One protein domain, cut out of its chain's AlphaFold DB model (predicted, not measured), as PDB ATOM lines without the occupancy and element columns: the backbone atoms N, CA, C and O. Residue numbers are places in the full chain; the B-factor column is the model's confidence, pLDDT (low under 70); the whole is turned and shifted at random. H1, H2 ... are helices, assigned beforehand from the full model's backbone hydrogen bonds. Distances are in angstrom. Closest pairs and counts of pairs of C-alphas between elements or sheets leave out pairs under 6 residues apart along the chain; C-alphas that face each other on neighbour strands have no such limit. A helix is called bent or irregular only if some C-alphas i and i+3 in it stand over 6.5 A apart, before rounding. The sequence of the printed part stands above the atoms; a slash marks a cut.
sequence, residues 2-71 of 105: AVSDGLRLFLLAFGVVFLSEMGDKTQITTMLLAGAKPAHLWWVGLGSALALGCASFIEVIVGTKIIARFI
ATOM      1  N   ALA A   2       5.132  91.608  11.447       59.78
ATOM      2  CA  ALA A   2       5.882  90.459  11.944       59.78
ATOM      3  C   ALA A   2       7.011  90.974  12.845       59.78
ATOM      4  O   ALA A   2       8.050  91.407  12.360       59.78
ATOM      5  N   VAL A   3       6.783  90.999  14.159       66.50
ATOM      6  CA  VAL A   3       7.881  91.110  15.127       66.50
ATOM      7  C   VAL A   3       8.777  89.898  14.890       66.50
ATOM      8  O   VAL A   3       8.284  88.776  15.024       66.50
ATOM      9  N   SER A   4      10.034  90.129  14.498       80.56
ATOM     10  CA  SER A   4      11.026  89.070  14.301       80.56
ATOM     11  C   SER A   4      11.128  88.219  15.567       80.56
ATOM     12  O   SER A   4      11.077  88.749  16.681       80.56
ATOM     13  N   ASP A   5      11.245  86.900  15.423       83.88
ATOM     14  CA  ASP A   5      11.193  85.969  16.560       83.88
ATOM     15  C   ASP A   5      12.236  86.299  17.642       83.88
ATOM     16  O   ASP A   5      11.966  86.177  18.838       83.88
ATOM     17  N   GLY A   6      13.390  86.840  17.236       86.12
ATOM     18  CA  GLY A   6      14.420  87.333  18.152       86.12
ATOM     19  C   GLY A   6      13.972  88.518  19.014       86.12
ATOM     20  O   GLY A   6      14.237  88.531  20.214       86.12
ATOM     21  N   LEU A   7      13.247  89.488  18.446       90.00
ATOM     22  CA  LEU A   7      12.739  90.632  19.208       90.00
ATOM     23  C   LEU A   7      11.659  90.197  20.209       90.00
ATOM     24  O   LEU A   7      11.618  90.709  21.326       90.00
ATOM     25  N   ARG A   8      10.825  89.209  19.851       90.12
ATOM     26  CA  ARG A   8       9.836  88.630  20.778       90.12
ATOM     27  C   ARG A   8      10.511  87.975  21.979       90.12
ATOM     28  O   ARG A   8      10.131  88.255  23.112       90.12
ATOM     29  N   LEU A   9      11.513  87.131  21.730       89.88
ATOM     30  CA  LEU A   9      12.276  86.447  22.777       89.88
ATOM     31  C   LEU A   9      12.997  87.440  23.690       89.88
ATOM     32  O   LEU A   9      12.941  87.291  24.907       89.88
ATOM     33  N   PHE A  10      13.614  88.475  23.113       89.69
ATOM     34  CA  PHE A  10      14.262  89.535  23.878       89.69
ATOM     35  C   PHE A  10      13.275  90.266  24.794       89.69
ATOM     36  O   PHE A  10      13.530  90.372  25.988       89.69
ATOM     37  N   LEU A  11      12.139  90.729  24.262       93.38
ATOM     38  CA  LEU A  11      11.146  91.466  25.048       93.38
ATOM     39  C   LEU A  11      10.514  90.602  26.145       93.38
ATOM     40  O   LEU A  11      10.279  91.100  27.242       93.38
ATOM     41  N   LEU A  12      10.268  89.317  25.870       92.88
ATOM     42  CA  LEU A  12       9.760  88.374  26.868       92.88
ATOM     43  C   LEU A  12      10.779  88.133  27.982       92.88
ATOM     44  O   LEU A  12      10.439  88.280  29.153       92.88
ATOM     45  N   ALA A  13      12.023  87.799  27.635       89.69
ATOM     46  CA  ALA A  13      13.076  87.563  28.618       89.69
ATOM     47  C   ALA A  13      13.362  88.825  29.444       89.69
ATOM     48  O   ALA A  13      13.390  88.760  30.672       89.69
ATOM     49  N   PHE A  14      13.497  89.978  28.782       89.62
ATOM     50  CA  PHE A  14      13.672  91.266  29.446       89.62
ATOM     51  C   PHE A  14      12.500  91.567  30.377       89.62
ATOM     52  O   PHE A  14      12.728  91.884  31.536       89.62
ATOM     53  N   GLY A  15      11.258  91.423  29.908       93.19
ATOM     54  CA  GLY A  15      10.067  91.700  30.705       93.19
ATOM     55  C   GLY A  15       9.961  90.815  31.947       93.19
ATOM     56  O   GLY A  15       9.689  91.330  33.026       93.19
ATOM     57  N   VAL A  16      10.220  89.509  31.813       91.44
ATOM     58  CA  VAL A  16      10.190  88.556  32.936       91.44
ATOM     59  C   VAL A  16      11.264  88.887  33.970       91.44
ATOM     60  O   VAL A  16      10.949  88.985  35.154       91.44
ATOM     61  N   VAL A  17      12.511  89.097  33.538       87.50
ATOM     62  CA  VAL A  17      13.621  89.415  34.452       87.50
ATOM     63  C   VAL A  17      13.408  90.780  35.098       87.50
ATOM     64  O   VAL A  17      13.528  90.914  36.307       87.50
ATOM     65  N   PHE A  18      13.006  91.785  34.322       87.38
ATOM     66  CA  PHE A  18      12.744  93.127  34.826       87.38
ATOM     67  C   PHE A  18      11.655  93.135  35.899       87.38
ATOM     68  O   PHE A  18      11.854  93.729  36.953       87.38
ATOM     69  N   LEU A  19      10.528  92.450  35.672       89.69
ATOM     70  CA  LEU A  19       9.482  92.325  36.691       89.69
ATOM     71  C   LEU A  19       9.960  91.548  37.920       89.69
ATOM     72  O   LEU A  19       9.557  91.885  39.026       89.69
ATOM     73  N   SER A  20      10.795  90.525  37.727       87.12
ATOM     74  CA  SER A  20      11.343  89.726  38.826       87.12
ATOM     75  C   SER A  20      12.314  90.520  39.706       87.12
ATOM     76  O   SER A  20      12.376  90.275  40.905       87.12
ATOM     77  N   GLU A  21      13.065  91.452  39.118       85.50
ATOM     78  CA  GLU A  21      14.062  92.278  39.816       85.50
ATOM     79  C   GLU A  21      13.464  93.573  40.395       85.50
ATOM     80  O   GLU A  21      14.058  94.221  41.259       85.50
ATOM     81  N   MET A  22      12.286  93.988  39.920       83.31
ATOM     82  CA  MET A  22      11.618  95.205  40.375       83.31
ATOM     83  C   MET A  22      11.165  95.101  41.833       83.31
ATOM     84  O   MET A  22      10.334  94.271  42.190       83.31
ATOM     85  N   GLY A  23      11.675  96.006  42.672       75.75
ATOM     86  CA  GLY A  23      11.376  96.028  44.102       75.75
ATOM     87  C   GLY A  23      12.191  95.035  44.932       75.75
ATOM     88  O   GLY A  23      11.866  94.824  46.102       75.75
ATOM     89  N   ASP A  24      13.249  94.447  44.367       86.94
ATOM     90  CA  ASP A  24      14.157  93.606  45.139       86.94
ATOM     91  C   ASP A  24      14.910  94.415  46.218       86.94
ATOM     92  O   ASP A  24      15.123  95.633  46.132       86.94
ATOM     93  N   LYS A  25      15.349  93.714  47.266       81.94
ATOM     94  CA  LYS A  25      16.127  94.262  48.383       81.94
ATOM     95  C   LYS A  25      17.382  94.995  47.913       81.94
ATOM     96  O   LYS A  25      17.791  95.965  48.560       81.94
ATOM     97  N   THR A  26      17.985  94.561  46.806       86.25
ATOM     98  CA  THR A  26      19.131  95.249  46.202       86.25
ATOM     99  C   THR A  26      18.766  96.662  45.748       86.25
ATOM    100  O   THR A  26      19.499  97.595  46.069       86.25
ATOM    101  N   GLN A  27      17.600  96.871  45.128       89.00
ATOM    102  CA  GLN A  27      17.146  98.198  44.692       89.00
ATOM    103  C   GLN A  27      16.916  99.145  45.873       89.00
ATOM    104  O   GLN A  27      17.383 100.284  45.842       89.00
ATOM    105  N   ILE A  28      16.268  98.667  46.942       88.19
ATOM    106  CA  ILE A  28      16.064  99.459  48.168       88.19
ATOM    107  C   ILE A  28      17.418  99.841  48.780       88.19
ATOM    108  O   ILE A  28      17.636 100.997  49.139       88.19
ATOM    109  N   THR A  29      18.358  98.898  48.844       87.75
ATOM    110  CA  THR A  29      19.709  99.144  49.371       87.75
ATOM    111  C   THR A  29      20.467 100.172  48.528       87.75
ATOM    112  O   THR A  29      21.077 101.090  49.080       87.75
ATOM    113  N   THR A  30      20.387 100.074  47.199       88.94
ATOM    114  CA  THR A  30      20.998 101.037  46.273       88.94
ATOM    115  C   THR A  30      20.388 102.430  46.433       88.94
ATOM    116  O   THR A  30      21.133 103.408  46.496       88.94
ATOM    117  N   MET A  31      19.061 102.540  46.571       87.19
ATOM    118  CA  MET A  31      18.381 103.820  46.815       87.19
ATOM    119  C   MET A  31      18.786 104.442  48.156       87.19
ATOM    120  O   MET A  31      19.063 105.640  48.216       87.19
ATOM    121  N   LEU A  32      18.886 103.638  49.221       89.69
ATOM    122  CA  LEU A  32      19.345 104.105  50.533       89.69
ATOM    123  C   LEU A  32      20.796 104.596  50.483       89.69
ATOM    124  O   LEU A  32      21.103 105.669  51.004       89.69
ATOM    125  N   LEU A  33      21.686 103.851  49.821       89.00
ATOM    126  CA  LEU A  33      23.087 104.241  49.661       89.00
ATOM    127  C   LEU A  33      23.229 105.529  48.839       89.00
ATOM    128  O   LEU A  33      24.027 106.402  49.184       89.00
ATOM    129  N   ALA A  34      22.434 105.659  47.777       88.25
ATOM    130  CA  ALA A  34      22.381 106.850  46.943       88.25
ATOM    131  C   ALA A  34      21.869 108.078  47.715       88.25
ATOM    132  O   ALA A  34      22.445 109.160  47.596       88.25
ATOM    133  N   GLY A  35      20.841 107.904  48.554       86.00
ATOM    134  CA  GLY A  35      20.315 108.956  49.427       86.00
ATOM    135  C   GLY A  35      21.292 109.372  50.532       86.00
ATOM    136  O   GLY A  35      21.405 110.555  50.837       86.00
ATOM    137  N   ALA A  36      22.052 108.423  51.090       87.19
ATOM    138  CA  ALA A  36      23.069 108.701  52.107       87.19
ATOM    139  C   ALA A  36      24.311 109.418  51.544       87.19
ATOM    140  O   ALA A  36      25.016 110.111  52.280       87.19
ATOM    141  N   LYS A  37      24.603 109.250  50.247       84.25
ATOM    142  CA  LYS A  37      25.768 109.842  49.570       84.25
ATOM    143  C   LYS A  37      25.358 110.581  48.288       84.25
ATOM    144  O   LYS A  37      25.710 110.137  47.193       84.25
ATOM    145  N   PRO A  38      24.700 111.751  48.396       77.38
ATOM    146  CA  PRO A  38      24.175 112.478  47.237       77.38
ATOM    147  C   PRO A  38      25.266 112.910  46.243       77.38
ATOM    148  O   PRO A  38      25.035 112.900  45.037       77.38
ATOM    149  N   ALA A  39      26.488 113.190  46.716       82.31
ATOM    150  CA  ALA A  39      27.640 113.499  45.858       82.31
ATOM    151  C   ALA A  39      28.061 112.334  44.932       82.31
ATOM    152  O   ALA A  39      28.742 112.548  43.932       82.31
ATOM    153  N   HIS A  40      27.650 111.101  45.247       86.12
ATOM    154  CA  HIS A  40      27.998 109.889  44.504       86.12
ATOM    155  C   HIS A  40      26.787 109.218  43.845       86.12
ATOM    156  O   HIS A  40      26.914 108.087  43.381       86.12
ATOM    157  N   LEU A  41      25.640 109.900  43.759       85.56
ATOM    158  CA  LEU A  41      24.388 109.377  43.197       85.56
ATOM    159  C   LEU A  41      24.592 108.634  41.863       85.56
ATOM    160  O   LEU A  41      24.192 107.480  41.713       85.56
ATOM    161  N   TRP A  42      25.287 109.275  40.921       85.56
ATOM    162  CA  TRP A  42      25.576 108.708  39.603       85.56
ATOM    163  C   TRP A  42      26.506 107.494  39.660       85.56
ATOM    164  O   TRP A  42      26.297 106.523  38.939       85.56
ATOM    165  N   TRP A  43      27.499 107.513  40.549       89.81
ATOM    166  CA  TRP A  43      28.440 106.407  40.729       89.81
ATOM    167  C   TRP A  43      27.789 105.188  41.380       89.81
ATOM    168  O   TRP A  43      28.082 104.063  40.988       89.81
ATOM    169  N   VAL A  44      26.876 105.403  42.331       89.81
ATOM    170  CA  VAL A  44      26.095 104.330  42.960       89.81
ATOM    171  C   VAL A  44      25.154 103.691  41.938       89.81
ATOM    172  O   VAL A  44      25.108 102.465  41.838       89.81
ATOM    173  N   GLY A  45      24.469 104.505  41.127       88.38
ATOM    174  CA  GLY A  45      23.613 104.011  40.047       88.38
ATOM    175  C   GLY A  45      24.390 103.198  39.007       88.38
ATOM    176  O   GLY A  45      24.018 102.064  38.711       88.38
ATOM    177  N   LEU A  46      25.504 103.737  38.501       91.62
ATOM    178  CA  LEU A  46      26.352 103.041  37.527       91.62
ATOM    179  C   LEU A  46      26.977 101.770  38.105       91.62
ATOM    180  O   LEU A  46      26.968 100.736  37.441       91.62
ATOM    181  N   GLY A  47      27.480 101.821  39.339       91.44
ATOM    182  CA  GLY A  47      28.045 100.658  40.017       91.44
ATOM    183  C   GLY A  47      27.018  99.540  40.186       91.44
ATOM    184  O   GLY A  47      27.308  98.391  39.863       91.44
ATOM    185  N   SER A  48      25.797  99.878  40.613       89.75
ATOM    186  CA  SER A  48      24.703  98.911  40.758       89.75
ATOM    187  C   SER A  48      24.259  98.335  39.409       89.75
ATOM    188  O   SER A  48      24.038  97.131  39.309       89.75
ATOM    189  N   ALA A  49      24.152  99.166  38.368       89.50
ATOM    190  CA  ALA A  49      23.768  98.717  37.031       89.50
ATOM    191  C   ALA A  49      24.825  97.790  36.412       89.50
ATOM    192  O   ALA A  49      24.483  96.753  35.845       89.50
ATOM    193  N   LEU A  50      26.110  98.129  36.557       93.38
ATOM    194  CA  LEU A  50      27.213  97.282  36.106       93.38
ATOM    195  C   LEU A  50      27.277  95.975  36.893       93.38
ATOM    196  O   LEU A  50      27.481  94.925  36.293       93.38
ATOM    197  N   ALA A  51      27.075  96.019  38.211       90.94
ATOM    198  CA  ALA A  51      27.043  94.816  39.035       90.94
ATOM    199  C   ALA A  51      25.936  93.856  38.578       90.94
ATOM    200  O   ALA A  51      26.218  92.680  38.351       90.94
ATOM    201  N   LEU A  52      24.717  94.369  38.367       89.69
ATOM    202  CA  LEU A  52      23.594  93.577  37.861       89.69
ATOM    203  C   LEU A  52      23.891  93.021  36.463       89.69
ATOM    204  O   LEU A  52      23.773  91.820  36.243       89.69
ATOM    205  N   GLY A  53      24.352  93.867  35.536       91.06
ATOM    206  CA  GLY A  53      24.680  93.448  34.173       91.06
ATOM    207  C   GLY A  53      25.763  92.365  34.124       91.06
ATOM    208  O   GLY A  53      25.615  91.375  33.406       91.06
ATOM    209  N   CYS A  54      26.825  92.508  34.920       94.25
ATOM    210  CA  CYS A  54      27.877  91.501  35.044       94.25
ATOM    211  C   CYS A  54      27.350  90.195  35.647       94.25
ATOM    212  O   CYS A  54      27.672  89.123  35.136       94.25
ATOM    213  N   ALA A  55      26.531  90.272  36.700       91.19
ATOM    214  CA  ALA A  55      25.926  89.098  37.317       91.19
ATOM    215  C   ALA A  55      25.045  88.333  36.316       91.19
ATOM    216  O   ALA A  55      25.271  87.142  36.099       91.19
ATOM    217  N   SER A  56      24.137  89.026  35.619       89.56
ATOM    218  CA  SER A  56      23.275  88.416  34.600       89.56
ATOM    219  C   SER A  56      24.079  87.836  33.433       89.56
ATOM    220  O   SER A  56      23.759  86.763  32.923       89.56
ATOM    221  N   PHE A  57      25.157  88.501  33.007       90.38
ATOM    222  CA  PHE A  57      26.023  87.987  31.945       90.38
ATOM    223  C   PHE A  57      26.697  86.665  32.340       90.38
ATOM    224  O   PHE A  57      26.714  85.712  31.555       90.38
ATOM    225  N   ILE A  58      27.216  86.591  33.569       93.31
ATOM    226  CA  ILE A  58      27.809  85.365  34.113       93.31
ATOM    227  C   ILE A  58      26.749  84.262  34.203       93.31
ATOM    228  O   ILE A  58      27.010  83.138  33.774       93.31
ATOM    229  N   GLU A  59      25.551  84.581  34.694       89.88
ATOM    230  CA  GLU A  59      24.441  83.634  34.822       89.88
ATOM    231  C   GLU A  59      24.069  82.999  33.476       89.88
ATOM    232  O   GLU A  59      23.981  81.774  33.368       89.88
ATOM    233  N   VAL A  60      23.955  83.807  32.414       89.12
ATOM    234  CA  VAL A  60      23.659  83.311  31.061       89.12
ATOM    235  C   VAL A  60      24.778  82.408  30.538       89.12
ATOM    236  O   VAL A  60      24.494  81.347  29.978       89.12
ATOM    237  N   ILE A  61      26.052  82.776  30.722       91.44
ATOM    238  CA  ILE A  61      27.183  81.946  30.273       91.44
ATOM    239  C   ILE A  61      27.193  80.604  31.002       91.44
ATOM    240  O   ILE A  61      27.327  79.555  30.367       91.44
ATOM    241  N   VAL A  62      27.052  80.629  32.325       90.88
ATOM    242  CA  VAL A  62      27.059  79.423  33.156       90.88
ATOM    243  C   VAL A  62      25.857  78.541  32.814       90.88
ATOM    244  O   VAL A  62      26.025  77.343  32.576       90.88
ATOM    245  N   GLY A  63      24.665  79.129  32.697       86.62
ATOM    246  CA  GLY A  63      23.440  78.420  32.336       86.62
ATOM    247  C   GLY A  63      23.534  77.739  30.970       86.62
ATOM    248  O   GLY A  63      23.248  76.547  30.847       86.62
ATOM    249  N   THR A  64      23.998  78.464  29.950       85.00
ATOM    250  CA  THR A  64      24.030  77.969  28.562       85.00
ATOM    251  C   THR A  64      25.198  77.034  28.260       85.00
ATOM    252  O   THR A  64      25.014  76.051  27.548       85.00
ATOM    253  N   LYS A  65      26.408  77.310  28.765       80.06
ATOM    254  CA  LYS A  65      27.602  76.516  28.416       80.06
ATOM    255  C   LYS A  65      27.882  75.375  29.378       80.06
ATOM    256  O   LYS A  65      28.405  74.347  28.951       80.06
ATOM    257  N   ILE A  66      27.598  75.570  30.664       81.50
ATOM    258  CA  ILE A  66      27.941  74.598  31.701       81.50
ATOM    259  C   ILE A  66      26.704  73.764  32.000       81.50
ATOM    260  O   ILE A  66      26.662  72.579  31.679       81.50
ATOM    261  N   ILE A  67      25.661  74.391  32.537       83.69
ATOM    262  CA  ILE A  67      24.505  73.668  33.067       83.69
ATOM    263  C   ILE A  67      23.753  72.927  31.956       83.69
ATOM    264  O   ILE A  67      23.493  71.733  32.102       83.69
ATOM    265  N   ALA A  68      23.489  73.574  30.817       82.50
ATOM    266  CA  ALA A  68      22.758  72.949  29.712       82.50
ATOM    267  C   ALA A  68      23.482  71.746  29.073       82.50
ATOM    268  O   ALA A  68      22.845  70.938  28.399       82.50
ATOM    269  N   ARG A  69      24.800  71.595  29.284       80.62
ATOM    270  CA  ARG A  69      25.566  70.444  28.777       80.62
ATOM    271  C   ARG A  69      25.476  69.223  29.694       80.62
ATOM    272  O   ARG A  69      25.571  68.099  29.207       80.62
ATOM    273  N   PHE A  70      25.316  69.439  30.998       80.94
ATOM    274  CA  PHE A  70      25.340  68.371  32.002       80.94
ATOM    275  C   PHE A  70      23.955  68.005  32.538       80.94
ATOM    276  O   PHE A  70      23.763  66.883  33.005       80.94
ATOM    277  N   ILE A  71      22.985  68.922  32.476       84.31
ATOM    278  CA  ILE A  71      21.674  68.759  33.105       84.31
ATOM    279  C   ILE A  71      20.574  68.971  32.066       84.31
ATOM    280  O   ILE A  71      20.539  69.982  31.366       84.31
TER     281      ILE A  71
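What this domain is: This is residues 2 to 71 of the 105 residues of the protein "GDT1 family protein" of Syntrophothermus lipocalidus (strain DSM 12680 / TGB-C1) (UniProt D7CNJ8). A long helix, H3, makes an open helical hairpin with the much shorter H2, which folds back beside its first part; beyond the hairpin, H1 leads off from the beginning of H2 as a separate arm. Residues 2 to 16, of which 5 to 16 belong to H1, stick out free, as do residues 57 to 62 and 64 to 70 of H3, and between H1 and H3 the model is open. The printed part has 70 residues with three named helices, in the order H1, H2, H3, and no named strand; its class is all helix. The whole is loose, with a radius of gyration of the C-alphas of 15.9 A, and it is flat in outline, spanning 44 by 35 by 18 A.

How they stand to each other: Begin with H3, residues 38 to 70, and look at its residues 40 to 48, which alone touch H2, residues 25 to 36. H2 touches H3 with its residues 30 to 35 alone, and the closest C-alphas of the two helices are those of Ala 34 and Leu 41, 4.9 A apart. The two helices form a hairpin: they run opposite ways at a shallow tilt of 21 degrees. Further out, H1, residues 5 to 21, touches no helix. It is apart from H3, and it is only just apart from H2, with their closest C-alphas 8.3 A apart. In the backbones of H1 and H2 every O i to N i+4 pair is within hydrogen-bond range, while in H3 24 of 29 are.

Where its parts are: Find C-alpha 38 at (24.175, 112.478, 47.237); from there H3 runs 46.7 A to C-alpha 70 at (25.340, 68.371, 32.002). H3 is irregular, with C-alphas 39 and 42 lying 8.1 A apart, and it has a kink of 31 degrees near residue 64. Go back to C-alpha 25 at (16.127, 94.262, 48.383), where H2 begins; its 12 residues run 16.4 A to C-alpha 36. H1 begins at C-alpha 5, at (11.193, 85.969, 16.560), and its 17 residues cover 24.3 A to C-alpha 21.

The domain as a whole: The two C-alphas farthest apart are those of Ala 2 and Ala 36, at 47.3 A. The first and last printed C-alphas, of Ala 2 and Ile 71, are 34.2 A apart. Without the stretches that stand free, you are left with a body of 42 residues, spanning 46 by 19 by 14 A. The printed part has no cut, and the links H1 to H2, of three residues, and H2 to H3, of one residue, are both tight. In the B-factor column the mean pLDDT of the printed part is 86.9; look at residues 2 to 3 for the two values under 70.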